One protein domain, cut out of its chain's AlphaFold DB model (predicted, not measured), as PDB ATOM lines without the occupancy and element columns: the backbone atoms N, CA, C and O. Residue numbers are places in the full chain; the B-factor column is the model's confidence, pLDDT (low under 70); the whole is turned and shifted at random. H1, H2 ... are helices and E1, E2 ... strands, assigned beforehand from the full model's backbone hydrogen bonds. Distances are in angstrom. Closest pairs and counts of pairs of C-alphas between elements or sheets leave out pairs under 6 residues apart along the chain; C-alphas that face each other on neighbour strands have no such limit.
ATOM      1  N   ARG A 536      64.369  37.859  -7.292       88.25
ATOM      2  CA  ARG A 536      63.398  37.083  -6.526       88.25
ATOM      3  C   ARG A 536      63.153  35.739  -7.170       88.25
ATOM      4  O   ARG A 536      63.227  35.612  -8.388       88.25
ATOM      5  N   ASP A 537      62.799  34.780  -6.329       90.19
ATOM      6  CA  ASP A 537      62.222  33.520  -6.772       90.19
ATOM      7  C   ASP A 537      60.841  33.787  -7.390       90.19
ATOM      8  O   ASP A 537      59.951  34.332  -6.730       90.19
ATOM      9  N   VAL A 538      60.680  33.388  -8.645       91.62
ATOM     10  CA  VAL A 538      59.448  33.502  -9.429       91.62
ATOM     11  C   VAL A 538      59.118  32.158 -10.060       91.62
ATOM     12  O   VAL A 538      60.005  31.326 -10.257       91.62
ATOM     13  N   TYR A 539      57.855  31.960 -10.416       94.62
ATOM     14  CA  TYR A 539      57.455  30.869 -11.296       94.62
ATOM     15  C   TYR A 539      57.249  31.411 -12.707       94.62
ATOM     16  O   TYR A 539      56.426  32.295 -12.919       94.62
ATOM     17  N   VAL A 540      57.999  30.890 -13.672       93.75
ATOM     18  CA  VAL A 540      57.828  31.211 -15.090       93.75
ATOM     19  C   VAL A 540      56.945  30.139 -15.711       93.75
ATOM     20  O   VAL A 540      57.289  28.956 -15.666       93.75
ATOM     21  N   ALA A 541      55.794  30.554 -16.230       93.81
ATOM     22  CA  ALA A 541      54.852  29.729 -16.965       93.81
ATOM     23  C   ALA A 541      55.206  29.771 -18.455       93.81
ATOM     24  O   ALA A 541      55.153  30.839 -19.065       93.81
ATOM     25  N   GLY A 542      55.554  28.624 -19.031       91.25
ATOM     26  CA  GLY A 542      55.894  28.496 -20.448       91.25
ATOM     27  C   GLY A 542      55.179  27.331 -21.131       91.25
ATOM     28  O   GLY A 542      54.571  26.479 -20.474       91.25
ATOM     29  N   GLY A 543      55.292  27.294 -22.459       88.62
ATOM     30  CA  GLY A 543      54.652  26.313 -23.339       88.62
ATOM     31  C   GLY A 543      53.399  26.845 -24.039       88.62
ATOM     32  O   GLY A 543      53.047  28.023 -23.924       88.62
ATOM     33  N   GLU A 544      52.735  25.960 -24.778       87.50
ATOM     34  CA  GLU A 544      51.478  26.244 -25.471       87.50
ATOM     35  C   GLU A 544      50.289  26.129 -24.506       87.50
ATOM     36  O   GLU A 544      50.142  25.144 -23.778       87.50
ATOM     37  N   PHE A 545      49.432  27.152 -24.494       88.69
ATOM     38  CA  PHE A 545      48.214  27.135 -23.695       88.69
ATOM     39  C   PHE A 545      47.174  26.217 -24.349       88.69
ATOM     40  O   PHE A 545      46.726  26.477 -25.463       88.69
ATOM     41  N   ASN A 546      46.768  25.163 -23.643       87.62
ATOM     42  CA  ASN A 546      45.754  24.215 -24.092       87.62
ATOM     43  C   ASN A 546      44.802  23.883 -22.939       87.62
ATOM     44  O   ASN A 546      45.124  23.082 -22.057       87.62
ATOM     45  N   PHE A 547      43.632  24.521 -22.941       89.44
ATOM     46  CA  PHE A 547      42.672  24.386 -21.855       89.44
ATOM     47  C   PHE A 547      41.856  23.088 -21.936       89.44
ATOM     48  O   PHE A 547      41.088  22.857 -22.869       89.44
ATOM     49  N   LYS A 548      41.970  22.276 -20.886       89.56
ATOM     50  CA  LYS A 548      41.195  21.067 -20.622       89.56
ATOM     51  C   LYS A 548      40.385  21.278 -19.340       89.56
ATOM     52  O   LYS A 548      40.958  21.221 -18.249       89.56
ATOM     53  N   PRO A 549      39.073  21.551 -19.441       85.81
ATOM     54  CA  PRO A 549      38.253  21.758 -18.258       85.81
ATOM     55  C   PRO A 549      38.150  20.463 -17.444       85.81
ATOM     56  O   PRO A 549      38.028  19.378 -18.013       85.81
ATOM     57  N   ILE A 550      38.166  20.587 -16.114       85.25
ATOM     58  CA  ILE A 550      37.907  19.459 -15.201       85.25
ATOM     59  C   ILE A 550      36.460  18.977 -15.357       85.25
ATOM     60  O   ILE A 550      36.193  17.778 -15.342       85.25
ATOM     61  N   ASP A 551      35.537  19.922 -15.534       80.12
ATOM     62  CA  ASP A 551      34.118  19.676 -15.754       80.12
ATOM     63  C   ASP A 551      33.727  20.128 -17.177       80.12
ATOM     64  O   ASP A 551      33.795  21.327 -17.476       80.12
ATOM     65  N   PRO A 552      33.313  19.207 -18.070       77.50
ATOM     66  CA  PRO A 552      32.895  19.539 -19.432       77.50
ATOM     67  C   PRO A 552      31.762  20.572 -19.506       77.50
ATOM     68  O   PRO A 552      31.708  21.349 -20.466       77.50
ATOM     69  N   ASP A 553      30.889  20.604 -18.495       74.62
ATOM     70  CA  ASP A 553      29.724  21.489 -18.434       74.62
ATOM     71  C   ASP A 553      30.082  22.886 -17.895       74.62
ATOM     72  O   ASP A 553      29.311  23.840 -18.032       74.62
ATOM     73  N   ASN A 554      31.283  23.046 -17.330       72.88
ATOM     74  CA  ASN A 554      31.728  24.257 -16.656       72.88
ATOM     75  C   ASN A 554      33.155  24.632 -17.086       72.88
ATOM     76  O   ASN A 554      34.157  24.283 -16.463       72.88
ATOM     77  N   LYS A 555      33.232  25.384 -18.189       81.88
ATOM     78  CA  LYS A 555      34.470  25.755 -18.894       81.88
ATOM     79  C   LYS A 555      35.264  26.872 -18.196       81.88
ATOM     80  O   LYS A 555      35.512  27.925 -18.789       81.88
ATOM     81  N   ARG A 556      35.670  26.654 -16.944       89.62
ATOM     82  CA  ARG A 556      36.559  27.552 -16.188       89.62
ATOM     83  C   ARG A 556      37.747  26.799 -15.597       89.62
ATOM     84  O   ARG A 556      37.662  25.603 -15.346       89.62
ATOM     85  N   ILE A 557      38.844  27.514 -15.376       91.88
ATOM     86  CA  ILE A 557      40.046  26.980 -14.735       91.88
ATOM     87  C   ILE A 557      39.851  27.019 -13.217       91.88
ATOM     88  O   ILE A 557      39.607  28.082 -12.645       91.88
ATOM     89  N   GLU A 558      39.981  25.877 -12.559       91.75
ATOM     90  CA  GLU A 558      39.871  25.769 -11.107       91.75
ATOM     91  C   GLU A 558      41.253  25.901 -10.453       91.75
ATOM     92  O   GLU A 558      42.186  25.166 -10.774       91.75
ATOM     93  N   ILE A 559      41.387  26.825  -9.503       91.94
ATOM     94  CA  ILE A 559      42.594  27.051  -8.700       91.94
ATOM     95  C   ILE A 559      42.323  26.491  -7.299       91.94
ATOM     96  O   ILE A 559      41.455  26.991  -6.579       91.94
ATOM     97  N   TYR A 560      43.017  25.418  -6.917       90.69
ATOM     98  CA  TYR A 560      42.757  24.689  -5.669       90.69
ATOM     99  C   TYR A 560      43.994  23.923  -5.169       90.69
ATOM    100  O   TYR A 560      44.876  23.578  -5.957       90.69
ATOM    101  N   GLY A 561      44.044  23.672  -3.853       87.94
ATOM    102  CA  GLY A 561      45.038  22.801  -3.203       87.94
ATOM    103  C   GLY A 561      44.694  21.322  -3.377       87.94
ATOM    104  O   GLY A 561      44.259  20.930  -4.446       87.94
ATOM    105  N   GLU A 562      44.835  20.483  -2.345       85.94
ATOM    106  CA  GLU A 562      44.558  19.036  -2.482       85.94
ATOM    107  C   GLU A 562      43.100  18.709  -2.832       85.94
ATOM    108  O   GLU A 562      42.820  17.712  -3.494       85.94
ATOM    109  N   ARG A 563      42.157  19.543  -2.384       82.81
ATOM    110  CA  ARG A 563      40.724  19.309  -2.554       82.81
ATOM    111  C   ARG A 563      40.093  20.387  -3.425       82.81
ATOM    112  O   ARG A 563      40.125  21.567  -3.076       82.81
ATOM    113  N   LEU A 564      39.462  19.958  -4.515       82.94
ATOM    114  CA  LEU A 564      38.591  20.802  -5.324       82.94
ATOM    115  C   LEU A 564      37.232  20.957  -4.630       82.94
ATOM    116  O   LEU A 564      36.612  19.964  -4.241       82.94
ATOM    117  N   ASN A 565      36.763  22.195  -4.488       74.12
ATOM    118  CA  ASN A 565      35.390  22.465  -4.089       74.12
ATOM    119  C   ASN A 565      34.539  22.632  -5.353       74.12
ATOM    120  O   ASN A 565      34.799  23.501  -6.172       74.12
ATOM    121  N   THR A 566      33.531  21.784  -5.534       67.19
ATOM    122  CA  THR A 566      32.677  21.815  -6.730       67.19
ATOM    123  C   THR A 566      31.476  22.752  -6.590       67.19
ATOM    124  O   THR A 566      30.723  22.909  -7.548       67.19
ATOM    125  N   ASP A 567      31.285  23.394  -5.429       66.88
ATOM    126  CA  ASP A 567      30.230  24.388  -5.221       66.88
ATOM    127  C   ASP A 567      30.635  25.750  -5.828       66.88
ATOM    128  O   ASP A 567      31.483  26.449  -5.265       66.88
ATOM    129  N   PRO A 568      30.007  26.189  -6.938       59.59
ATOM    130  CA  PRO A 568      30.350  27.448  -7.599       59.59
ATOM    131  C   PRO A 568      29.993  28.689  -6.765       59.59
ATOM    132  O   PRO A 568      30.416  29.790  -7.107       59.59
ATOM    133  N   SER A 569      29.215  28.542  -5.686       60.41
ATOM    134  CA  SER A 569      28.856  29.645  -4.784       60.41
ATOM    135  C   SER A 569      29.923  29.945  -3.725       60.41
ATOM    136  O   SER A 569      29.803  30.919  -2.978       60.41
ATOM    137  N   ARG A 570      30.970  29.115  -3.641       64.44
ATOM    138  CA  ARG A 570      32.023  29.179  -2.623       64.44
ATOM    139  C   ARG A 570      33.363  29.510  -3.275       64.44
ATOM    140  O   ARG A 570      33.818  28.782  -4.147       64.44
ATOM    141  N   GLY A 571      34.018  30.573  -2.817       69.81
ATOM    142  CA  GLY A 571      35.275  31.065  -3.393       69.81
ATOM    143  C   GLY A 571      35.063  32.348  -4.189       69.81
ATOM    144  O   GLY A 571      34.091  33.070  -3.973       69.81
ATOM    145  N   GLY A 572      35.976  32.653  -5.100       73.94
ATOM    146  CA  GLY A 572      35.834  33.795  -5.995       73.94
ATOM    147  C   GLY A 572      36.574  33.558  -7.297       73.94
ATOM    148  O   GLY A 572      37.291  32.577  -7.443       73.94
ATOM    149  N   GLY A 573      36.415  34.451  -8.263       82.56
ATOM    150  CA  GLY A 573      36.934  34.198  -9.598       82.56
ATOM    151  C   GLY A 573      37.041  35.445 -10.449       82.56
ATOM    152  O   GLY A 573      36.779  36.564 -10.005       82.56
ATOM    153  N   GLY A 574      37.449  35.242 -11.692       84.69
ATOM    154  CA  GLY A 574      37.634  36.311 -12.657       84.69
ATOM    155  C   GLY A 574      37.572  35.809 -14.090       84.69
ATOM    156  O   GLY A 574      37.480  34.614 -14.365       84.69
ATOM    157  N   SER A 575      37.614  36.755 -15.023       87.81
ATOM    158  CA  SER A 575      37.844  36.465 -16.436       87.81
ATOM    159  C   SER A 575      38.807  37.476 -17.054       87.81
ATOM    160  O   SER A 575      38.955  38.619 -16.580       87.81
ATOM    161  N   GLY A 576      39.488  37.052 -18.114       87.75
ATOM    162  CA  GLY A 576      40.537  37.822 -18.774       87.75
ATOM    163  C   GLY A 576      41.348  36.989 -19.755       87.75
ATOM    164  O   GLY A 576      40.937  35.894 -20.114       87.75
ATOM    165  N   ASN A 577      42.484  37.522 -20.191       89.19
ATOM    166  CA  ASN A 577      43.479  36.768 -20.950       89.19
ATOM    167  C   ASN A 577      44.321  35.876 -20.020       89.19
ATOM    168  O   ASN A 577      44.206  35.953 -18.791       89.19
ATOM    169  N   VAL A 578      45.186  35.052 -20.613       88.75
ATOM    170  CA  VAL A 578      46.053  34.128 -19.867       88.75
ATOM    171  C   VAL A 578      47.032  34.871 -18.951       88.75
ATOM    172  O   VAL A 578      47.235  34.439 -17.822       88.75
ATOM    173  N   ASP A 579      47.556  36.030 -19.358       87.19
ATOM    174  CA  ASP A 579      48.451  36.831 -18.505       87.19
ATOM    175  C   ASP A 579      47.757  37.269 -17.210       87.19
ATOM    176  O   ASP A 579      48.271  37.067 -16.111       87.19
ATOM    177  N   LYS A 580      46.528  37.785 -17.325       85.88
ATOM    178  CA  LYS A 580      45.718  38.154 -16.162       85.88
ATOM    179  C   LYS A 580      45.349  36.929 -15.328       85.88
ATOM    180  O   LYS A 580      45.289  37.031 -14.110       85.88
ATOM    181  N   PHE A 581      45.108  35.772 -15.939       91.31
ATOM    182  CA  PHE A 581      44.925  34.530 -15.189       91.31
ATOM    183  C   PHE A 581      46.175  34.181 -14.357       91.31
ATOM    184  O   PHE A 581      46.052  33.911 -13.163       91.31
ATOM    185  N   LEU A 582      47.375  34.259 -14.942       90.94
ATOM    186  CA  LEU A 582      48.638  33.977 -14.252       90.94
ATOM    187  C   LEU A 582      48.917  34.963 -13.105       90.94
ATOM    188  O   LEU A 582      49.358  34.536 -12.037       90.94
ATOM    189  N   GLU A 583      48.581  36.248 -13.269       86.50
ATOM    190  CA  GLU A 583      48.620  37.233 -12.173       86.50
ATOM    191  C   GLU A 583      47.765  36.782 -10.976       86.50
ATOM    192  O   GLU A 583      48.187  36.888  -9.822       86.50
ATOM    193  N   TRP A 584      46.569  36.247 -11.240       88.25
ATOM    194  CA  TRP A 584      45.658  35.762 -10.199       88.25
ATOM    195  C   TRP A 584      46.141  34.466  -9.550       88.25
ATOM    196  O   TRP A 584      45.993  34.320  -8.336       88.25
ATOM    197  N   VAL A 585      46.759  33.557 -10.311       91.81
ATOM    198  CA  VAL A 585      47.436  32.380  -9.741       91.81
ATOM    199  C   VAL A 585      48.534  32.835  -8.781       91.81
ATOM    200  O   VAL A 585      48.573  32.371  -7.644       91.81
ATOM    201  N   GLY A 586      49.368  33.796  -9.192       89.81
ATOM    202  CA  GLY A 586      50.430  34.346  -8.349       89.81
ATOM    203  C   GLY A 586      49.920  35.058  -7.095       89.81
ATOM    204  O   GLY A 586      50.495  34.911  -6.017       89.81
ATOM    205  N   MET A 587      48.798  35.776  -7.209       86.12
ATOM    206  CA  MET A 587      48.098  36.353  -6.060       86.12
ATOM    207  C   MET A 587      47.619  35.266  -5.089       86.12
ATOM    208  O   MET A 587      47.746  35.437  -3.879       86.12
ATOM    209  N   TRP A 588      47.075  34.163  -5.604       89.12
ATOM    210  CA  TRP A 588      46.531  33.079  -4.792       89.12
ATOM    211  C   TRP A 588      47.608  32.333  -3.992       89.12
ATOM    212  O   TRP A 588      47.441  32.118  -2.792       89.12
ATOM    213  N   ILE A 589      48.728  31.991  -4.637       90.69
ATOM    214  CA  ILE A 589      49.858  31.276  -4.010       90.69
ATOM    215  C   ILE A 589      50.864  32.209  -3.318       90.69
ATOM    216  O   ILE A 589      51.890  31.757  -2.809       90.69
ATOM    217  N   GLU A 590      50.614  33.520  -3.350       87.62
ATOM    218  CA  GLU A 590      51.461  34.563  -2.758       87.62
ATOM    219  C   GLU A 590      52.920  34.528  -3.270       87.62
ATOM    220  O   GLU A 590      53.880  34.813  -2.543       87.62
ATOM    221  N   LYS A 591      53.103  34.205  -4.560       89.38
ATOM    222  CA  LYS A 591      54.397  34.198  -5.266       89.38
ATOM    223  C   LYS A 591      54.252  34.823  -6.655       89.38
ATOM    224  O   LYS A 591      53.226  34.617  -7.294       89.38
ATOM    225  N   PRO A 592      55.251  35.565  -7.165       88.69
ATOM    226  CA  PRO A 592      55.179  36.092  -8.523       88.69
ATOM    227  C   PRO A 592      55.140  34.957  -9.554       88.69
ATOM    228  O   PRO A 592      55.956  34.032  -9.494       88.69
ATOM    229  N   VAL A 593      54.210  35.061 -10.500       91.19
ATOM    230  CA  VAL A 593      54.069  34.148 -11.639       91.19
ATOM    231  C   VAL A 593      54.135  34.983 -12.915       91.19
ATOM    232  O   VAL A 593      53.399  35.958 -13.041       91.19
ATOM    233  N   LEU A 594      55.033  34.630 -13.832       88.94
ATOM    234  CA  LEU A 594      55.261  35.342 -15.093       88.94
ATOM    235  C   LEU A 594      54.873  34.446 -16.268       88.94
ATOM    236  O   LEU A 594      55.202  33.263 -16.252       88.94
ATOM    237  N   GLY A 595      54.213  34.999 -17.284       87.62
ATOM    238  CA  GLY A 595      53.941  34.297 -18.539       87.62
ATOM    239  C   GLY A 595      55.048  34.529 -19.567       87.62
ATOM    240  O   GLY A 595      55.256  35.659 -19.994       87.62
ATOM    241  N   GLU A 596      55.726  33.464 -19.988       88.38
ATOM    242  CA  GLU A 596      56.621  33.418 -21.156       88.38
ATOM    243  C   GLU A 596      56.051  32.389 -22.149       88.38
ATOM    244  O   GLU A 596      56.614  31.321 -22.390       88.38
ATOM    245  N   LEU A 597      54.850  32.678 -22.657       82.38
ATOM    246  CA  LEU A 597      54.107  31.779 -23.541       82.38
ATOM    247  C   LEU A 597      54.695  31.791 -24.957       82.38
ATOM    248  O   LEU A 597      55.069  32.847 -25.466       82.38
ATOM    249  N   GLU A 598      54.701  30.635 -25.626       74.62
ATOM    250  CA  GLU A 598      55.200  30.501 -27.009       74.62
ATOM    251  C   GLU A 598      54.382  31.332 -28.016       74.62
ATOM    252  O   GLU A 598      54.861  31.687 -29.091       74.62
ATOM    253  N   SER A 599      53.146  31.688 -27.659       65.69
ATOM    254  CA  SER A 599      52.324  32.665 -28.368       65.69
ATOM    255  C   SER A 599      51.505  33.487 -27.368       65.69
ATOM    256  O   SER A 599      50.936  32.907 -26.438       65.69
ATOM    257  N   PRO A 600      51.389  34.822 -27.535       62.00
ATOM    258  CA  PRO A 600      50.528  35.639 -26.687       62.00
ATOM    259  C   PRO A 600      49.077  35.185 -26.856       62.00
ATOM    260  O   PRO A 600      48.455  35.420 -27.896       62.00
ATOM    261  N   SER A 601      48.529  34.512 -25.846       61.38
ATOM    262  CA  SER A 601      47.155  34.032 -25.918       61.38
ATOM    263  C   SER A 601      46.189  35.211 -25.776       61.38
ATOM    264  O   SER A 601      46.034  35.804 -24.706       61.38
ATOM    265  N   LYS A 602      45.512  35.553 -26.879       66.56
ATOM    266  CA  LYS A 602      44.342  36.452 -26.884       66.56
ATOM    267  C   LYS A 602      43.080  35.754 -26.367       66.56
ATOM    268  O   LYS A 602      42.011  36.365 -26.345       66.56
ATOM    269  N   GLU A 603      43.186  34.480 -26.003       72.56
ATOM    270  CA  GLU A 603      42.062  33.667 -25.583       72.56
ATOM    271  C   GLU A 603      41.534  34.161 -24.238       72.56
ATOM    272  O   GLU A 603      42.281  34.392 -23.282       72.56
ATOM    273  N   ARG A 604      40.219  34.378 -24.182       84.69
ATOM    274  CA  ARG A 604      39.559  34.841 -22.971       84.69
ATOM    275  C   ARG A 604      39.175  33.631 -22.134       84.69
ATOM    276  O   ARG A 604      38.293  32.868 -22.511       84.69
ATOM    277  N   VAL A 605      39.800  33.509 -20.975       89.88
ATOM    278  CA  VAL A 605      39.573  32.436 -20.012       89.88
ATOM    279  C   VAL A 605      38.806  32.955 -18.800       89.88
ATOM    280  O   VAL A 605      38.801  34.154 -18.493       89.88
ATOM    281  N   SER A 606      38.130  32.039 -18.114       90.81
ATOM    282  CA  SER A 606      37.524  32.282 -16.807       90.81
ATOM    283  C   SER A 606      38.157  31.350 -15.782       90.81
ATOM    284  O   SER A 606      38.567  30.243 -16.129       90.81
ATOM    285  N   TRP A 607      38.282  31.808 -14.542       92.44
ATOM    286  CA  TRP A 607      38.901  31.039 -13.466       92.44
ATOM    287  C   TRP A 607      38.197  31.264 -12.137       92.44
ATOM    288  O   TRP A 607      37.573  32.307 -11.920       92.44
ATOM    289  N   HIS A 608      38.342  30.295 -11.241       90.56
ATOM    290  CA  HIS A 608      37.763  30.298  -9.903       90.56
ATOM    291  C   HIS A 608      38.772  29.738  -8.903       90.56
ATOM    292  O   HIS A 608      39.395  28.714  -9.164       90.56
ATOM    293  N   TYR A 609      38.981  30.419  -7.780       87.44
ATOM    294  CA  TYR A 609      39.806  29.941  -6.676       87.44
ATOM    295  C   TYR A 609      38.937  29.409  -5.546       87.44
ATOM    296  O   TYR A 609      37.944  30.015  -5.132       87.44
ATOM    297  N   ASN A 610      39.354  28.264  -5.024       82.31
ATOM    298  CA  ASN A 610      38.575  27.466  -4.101       82.31
ATOM    299  C   ASN A 610      39.067  27.667  -2.667       82.31
ATOM    300  O   ASN A 610      40.183  27.286  -2.315       82.31
ATOM    301  N   LEU A 611      38.203  28.239  -1.826       72.31
ATOM    302  CA  LEU A 611      38.412  28.327  -0.383       72.31
ATOM    303  C   LEU A 611      37.107  28.024   0.342       72.31
ATOM    304  O   LEU A 611      36.127  28.759   0.211       72.31
ATOM    305  N   GLU A 612      37.081  26.941   1.112       69.75
ATOM    306  CA  GLU A 612      35.907  26.581   1.897       69.75
ATOM    307  C   GLU A 612      35.999  27.189   3.301       69.75
ATOM    308  O   GLU A 612      37.037  27.120   3.960       69.75
ATOM    309  N   SER A 613      34.901  27.762   3.803       65.00
ATOM    310  CA  SER A 613      34.866  28.334   5.159       65.00
ATOM    311  C   SER A 613      35.076  27.288   6.263       65.00
ATOM    312  O   SER A 613      35.456  27.641   7.376       65.00
ATOM    313  N   SER A 614      34.845  26.011   5.950       70.50
ATOM    314  CA  SER A 614      35.068  24.852   6.816       70.50
ATOM    315  C   SER A 614      36.527  24.380   6.850       70.50
ATOM    316  O   SER A 614      36.853  23.547   7.693       70.50
ATOM    317  N   PHE A 615      37.408  24.888   5.971       77.75
ATOM    318  CA  PHE A 615      38.812  24.472   5.957       77.75
ATOM    319  C   PHE A 615      39.490  24.843   7.273       77.75
ATOM    320  O   PHE A 615      39.399  25.990   7.729       77.75
ATOM    321  N   ASN A 616      40.203  23.879   7.853       83.56
ATOM    322  CA  ASN A 616      41.106  24.111   8.973       83.56
ATOM    323  C   ASN A 616      42.384  24.842   8.508       83.56
ATOM    324  O   ASN A 616      42.585  25.089   7.318       83.56
ATOM    325  N   GLU A 617      43.239  25.238   9.448       82.31
ATOM    326  CA  GLU A 617      44.439  26.032   9.151       82.31
ATOM    327  C   GLU A 617      45.403  25.325   8.185       82.31
ATOM    328  O   GLU A 617      45.883  25.942   7.234       82.31
ATOM    329  N   GLU A 618      45.593  24.015   8.351       83.75
ATOM    330  CA  GLU A 618      46.435  23.207   7.465       83.75
ATOM    331  C   GLU A 618      45.862  23.134   6.046       83.75
ATOM    332  O   GLU A 618      46.570  23.371   5.071       83.75
ATOM    333  N   GLN A 619      44.557  22.902   5.912       82.38
ATOM    334  CA  GLN A 619      43.869  22.885   4.621       82.38
ATOM    335  C   GLN A 619      43.932  24.248   3.924       82.38
ATOM    336  O   GLN A 619      44.085  24.311   2.706       82.38
ATOM    337  N   ARG A 620      43.861  25.357   4.672       80.81
ATOM    338  CA  ARG A 620      44.053  26.707   4.111       80.81
ATOM    339  C   ARG A 620      45.489  26.935   3.650       80.81
ATOM    340  O   ARG A 620      45.688  27.598   2.635       80.81
ATOM    341  N   ARG A 621      46.473  26.386   4.369       84.12
ATOM    342  CA  ARG A 621      47.886  26.427   3.974       84.12
ATOM    343  C   ARG A 621      48.111  25.647   2.679       84.12
ATOM    344  O   ARG A 621      48.657  26.197   1.731       84.12
ATOM    345  N   GLN A 622      47.604  24.417   2.607       84.06
ATOM    346  CA  GLN A 622      47.675  23.567   1.414       84.06
ATOM    347  C   GLN A 622      46.928  24.164   0.216       84.06
ATOM    348  O   GLN A 622      47.398  24.070  -0.914       84.06
ATOM    349  N   ALA A 623      45.791  24.833   0.447       85.12
ATOM    350  CA  ALA A 623      45.040  25.528  -0.600       85.12
ATOM    351  C   ALA A 623      45.870  26.595  -1.330       85.12
ATOM    352  O   ALA A 623      45.549  26.923  -2.471       85.12
ATOM    353  N   LYS A 624      46.930  27.111  -0.695       88.00
ATOM    354  CA  LYS A 624      47.852  28.110  -1.245       88.00
ATOM    355  C   LYS A 624      49.242  27.556  -1.568       88.00
ATOM    356  O   LYS A 624      50.109  28.329  -1.971       88.00
ATOM    357  N   ASP A 625      49.480  26.255  -1.394       91.94
ATOM    358  CA  ASP A 625      50.792  25.655  -1.647       91.94
ATOM    359  C   ASP A 625      51.130  25.722  -3.153       91.94
ATOM    360  O   ASP A 625      50.411  25.126  -3.966       91.94
ATOM    361  N   PRO A 626      52.221  26.408  -3.555       93.31
ATOM    362  CA  PRO A 626      52.613  26.520  -4.956       93.31
ATOM    363  C   PRO A 626      52.795  25.173  -5.660       93.31
ATOM    364  O   PRO A 626      52.457  25.060  -6.833       93.31
ATOM    365  N   ALA A 627      53.329  24.154  -4.983       93.31
ATOM    366  CA  ALA A 627      53.606  22.865  -5.610       93.31
ATOM    367  C   ALA A 627      52.311  22.144  -6.004       93.31
ATOM    368  O   ALA A 627      52.233  21.553  -7.082       93.31
ATOM    369  N   ILE A 628      51.286  22.234  -5.153       93.12
ATOM    370  CA  ILE A 628      49.987  21.592  -5.371       93.12
ATOM    371  C   ILE A 628      49.173  22.392  -6.391       93.12
ATOM    372  O   ILE A 628      48.713  21.845  -7.391       93.12
ATOM    373  N   VAL A 629      49.051  23.706  -6.179       94.44
ATOM    374  CA  VAL A 629      48.233  24.573  -7.035       94.44
ATOM    375  C   VAL A 629      48.770  24.604  -8.465       94.44
ATOM    376  O   VAL A 629      48.003  24.431  -9.411       94.44
ATOM    377  N   LEU A 630      50.083  24.789  -8.653       95.69
ATOM    378  CA  LEU A 630      50.661  24.877  -9.997       95.69
ATOM    379  C   LEU A 630      50.574  23.547 -10.748       95.69
ATOM    380  O   LEU A 630      50.383  23.563 -11.960       95.69
ATOM    381  N   LYS A 631      50.630  22.407 -10.046       95.06
ATOM    382  CA  LYS A 631      50.390  21.088 -10.647       95.06
ATOM    383  C   LYS A 631      48.982  21.001 -11.246       95.06
ATOM    384  O   LYS A 631      48.846  20.655 -12.417       95.06
ATOM    385  N   HIS A 632      47.951  21.377 -10.489       94.06
ATOM    386  CA  HIS A 632      46.568  21.356 -10.978       94.06
ATOM    387  C   HIS A 632      46.319  22.373 -12.097       94.06
ATOM    388  O   HIS A 632      45.528  22.121 -13.009       94.06
ATOM    389  N   VAL A 633      47.005  23.521 -12.069       94.44
ATOM    390  CA  VAL A 633      46.965  24.480 -13.180       94.44
ATOM    391  C   VAL A 633      47.621  23.890 -14.432       94.44
ATOM    392  O   VAL A 633      47.056  24.015 -15.518       94.44
ATOM    393  N   THR A 634      48.765  23.210 -14.311       95.12
ATOM    394  CA  THR A 634      49.419  22.512 -15.433       95.12
ATOM    395  C   THR A 634      48.510  21.454 -16.054       95.12
ATOM    396  O   THR A 634      48.390  21.403 -17.274       95.12
ATOM    397  N   GLU A 635      47.829  20.641 -15.244       93.56
ATOM    398  CA  GLU A 635      46.916  19.593 -15.729       93.56
ATOM    399  C   GLU A 635      45.759  20.160 -16.569       93.56
ATOM    400  O   GLU A 635      45.369  19.565 -17.574       93.56
ATOM    401  N   GLN A 636      45.254  21.338 -16.191       93.31
ATOM    402  CA  GLN A 636      44.146  22.005 -16.875       93.31
ATOM    403  C   GLN A 636      44.571  22.854 -18.069       93.31
ATOM    404  O   GLN A 636      43.762  23.072 -18.961       93.31
ATOM    405  N   THR A 637      45.783  23.405 -18.081       92.69
ATOM    406  CA  THR A 637      46.175  24.429 -19.072       92.69
ATOM    407  C   THR A 637      47.309  23.996 -19.992       92.69
ATOM    408  O   THR A 637      47.610  24.699 -20.952       92.69
ATOM    409  N   GLY A 638      47.985  22.885 -19.688       91.06
ATOM    410  CA  GLY A 638      49.197  22.450 -20.388       91.06
ATOM    411  C   GLY A 638      50.446  23.282 -20.073       91.06
ATOM    412  O   GLY A 638      51.552  22.864 -20.420       91.06
ATOM    413  N   LEU A 639      50.302  24.417 -19.377       93.19
ATOM    414  CA  LEU A 639      51.408  25.306 -19.033       93.19
ATOM    415  C   LEU A 639      52.359  24.643 -18.044       93.19
ATOM    416  O   LEU A 639      51.936  24.050 -17.050       93.19
ATOM    417  N   LYS A 640      53.661  24.794 -18.274       94.19
ATOM    418  CA  LYS A 640      54.703  24.285 -17.380       94.19
ATOM    419  C   LYS A 640      55.273  25.422 -16.554       94.19
ATOM    420  O   LYS A 640      55.638  26.458 -17.099       94.19
ATOM    421  N   PHE A 641      55.396  25.198 -15.250       95.56
ATOM    422  CA  PHE A 641      55.959  26.176 -14.326       95.56
ATOM    423  C   PHE A 641      57.371  25.782 -13.927       95.56
ATOM    424  O   PHE A 641      57.612  24.671 -13.452       95.56
ATOM    425  N   LYS A 642      58.304  26.719 -14.065       94.31
ATOM    426  CA  LYS A 642      59.677  26.560 -13.593       94.31
ATOM    427  C   LYS A 642      60.002  27.637 -12.575       94.31
ATOM    428  O   LYS A 642      59.711  28.810 -12.789       94.31
ATOM    429  N   LYS A 643      60.618  27.234 -11.466       94.44
ATOM    430  CA  LYS A 643      61.119  28.176 -10.470       94.44
ATOM    431  C   LYS A 643      62.431  28.782 -10.966       94.44
ATOM    432  O   LYS A 643      63.382  28.051 -11.232       94.44
ATOM    433  N   GLU A 644      62.483  30.101 -11.075       93.75
ATOM    434  CA  GLU A 644      63.658  30.840 -11.539       93.75
ATOM    435  C   GLU A 644      63.902  32.072 -10.676       93.75
ATOM    436  O   GLU A 644      63.006  32.547  -9.981       93.75
ATOM    437  N   LYS A 645      65.120  32.612 -10.737       91.88
ATOM    438  CA  LYS A 645      65.416  33.921 -10.164       91.88
ATOM    439  C   LYS A 645      65.334  34.983 -11.244       91.88
ATOM    440  O   LYS A 645      66.067  34.920 -12.227       91.88
ATOM    441  N   ARG A 646      64.454  35.966 -11.067       90.25
ATOM    442  CA  ARG A 646      64.292  37.088 -12.002       90.25
ATOM    443  C   ARG A 646      64.376  38.410 -11.257       90.25
ATOM    444  O   ARG A 646      63.963  38.515 -10.103       90.25
ATOM    445  N   LYS A 647      64.924  39.427 -11.924       90.69
ATOM    446  CA  LYS A 647      64.859  40.806 -11.439       90.69
ATOM    447  C   LYS A 647      63.456  41.329 -11.705       90.69
ATOM    448  O   LYS A 647      63.066  41.478 -12.856       90.69
ATOM    449  N   LEU A 648      62.716  41.577 -10.634       88.12
ATOM    450  CA  LEU A 648      61.377  42.137 -10.695       88.12
ATOM    451  C   LEU A 648      61.342  43.494 -10.020       88.12
ATOM    452  O   LEU A 648      61.919  43.680  -8.940       88.12
ATOM    453  N   ARG A 649      60.579  44.405 -10.622       89.44
ATOM    454  CA  ARG A 649      60.217  45.672 -10.004       89.44
ATOM    455  C   ARG A 649      59.418  45.381  -8.736       89.44
ATOM    456  O   ARG A 649      58.261  44.990  -8.793       89.44
TER     457      ARG A 649
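Overview. This is residues 536 to 649 of the 657 residues of the protein "Regulatory protein BlaR1" of Symmachiella macrocystis (UniProt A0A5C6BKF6). Two small three-stranded sheets, E4 E1 E6 and E2 E5 E3, stand on opposite sides of two helices, H1 and H3, which lie side by side between them without packing closely. H2 lies beyond the end where H3 begins, and two loops, residues 544 to 556 and 598 to 604, cross from one sheet to the other. The printed part has 114 residues with three named helices and six named strands, in the order E1 E2 E3 H1 E4 E5 H2 H3 E6; both sheets are mixed, in the orders E4 E1 E6 and E2 E5 E3. The class is mixed, helices and strands; the whole is compact, with a radius of gyration of the C-alphas of 13.6 A, and spans 38 by 32 by 21 A.

Arrangement. Begin at the strongly twisted sheet of E4 (residues 593 to 597), E1 (536 to 543) and E6 (640 to 649). E4 and E1 are parallel at 31 degrees, with N 541 and O 594 2.8 A apart, within hydrogen-bond range; E1 and E6 are antiparallel at 134 degrees, with N 540 and O 642 at 2.8 A. H1 (578 to 588) and H3 (626 to 637) are on the same face of it, at heights over the sheet of 6.7 A and 9.4 A: two layers, helices on one face of a sheet. H1 and H3 are near each other, with 10 pairs of C-alphas within 10 A. The other sheet is made of E2 (557 to 559), E5 (605 to 609) and E3 (572 to 576), in that order, with E2 and E3 as its edge strands. E2 and E5 are parallel, with N 559 and O 608 at 2.8 A; E5 and E3 are antiparallel, with N 607 and O 574 at 2.9 A. H1 is on this sheet too, again two layers: it lies over E5 and runs along it, at 3 degrees on the local plane. The closest C-alphas of E2 and H3 are those of Ile 559 and Val 629, 6.4 A apart. H2 (617 to 623) is on neither sheet; it is close to H3 but not clearly touching, Ala 623 to Val 629 being their closest C-alphas at 7.2 A. In H1, H2 and H3 every O i to N i+4 pair is within hydrogen-bond range.

Along the chain. Find C-alpha 536 at (63.398, 37.083, -6.526); from there E1 runs 21.8 A to C-alpha 543. E2, E3, E4 and E5 measure 6.6, 14.2, 12.1 and 13.6 A. H1 starts at C-alpha 578, (46.053, 34.128, -19.867), and runs 15.1 A; H2 measures 9.8 A and H3 15.7 A. E6 bends by 76 degrees at residue 645 and ends, 23.3 A from its start, at C-alpha 649, (60.217, 45.672, -10.004).

Size, cuts and confidence. The two C-alphas farthest apart are those of Asp 553 and Lys 647, at 40.7 A. The printed part has no cut; the long links are E1 to E2 and E2 to E3. The mean pLDDT of the printed part is 85.3, and residues 566 to 571, 599 to 602 and 612 to 613 are under 70.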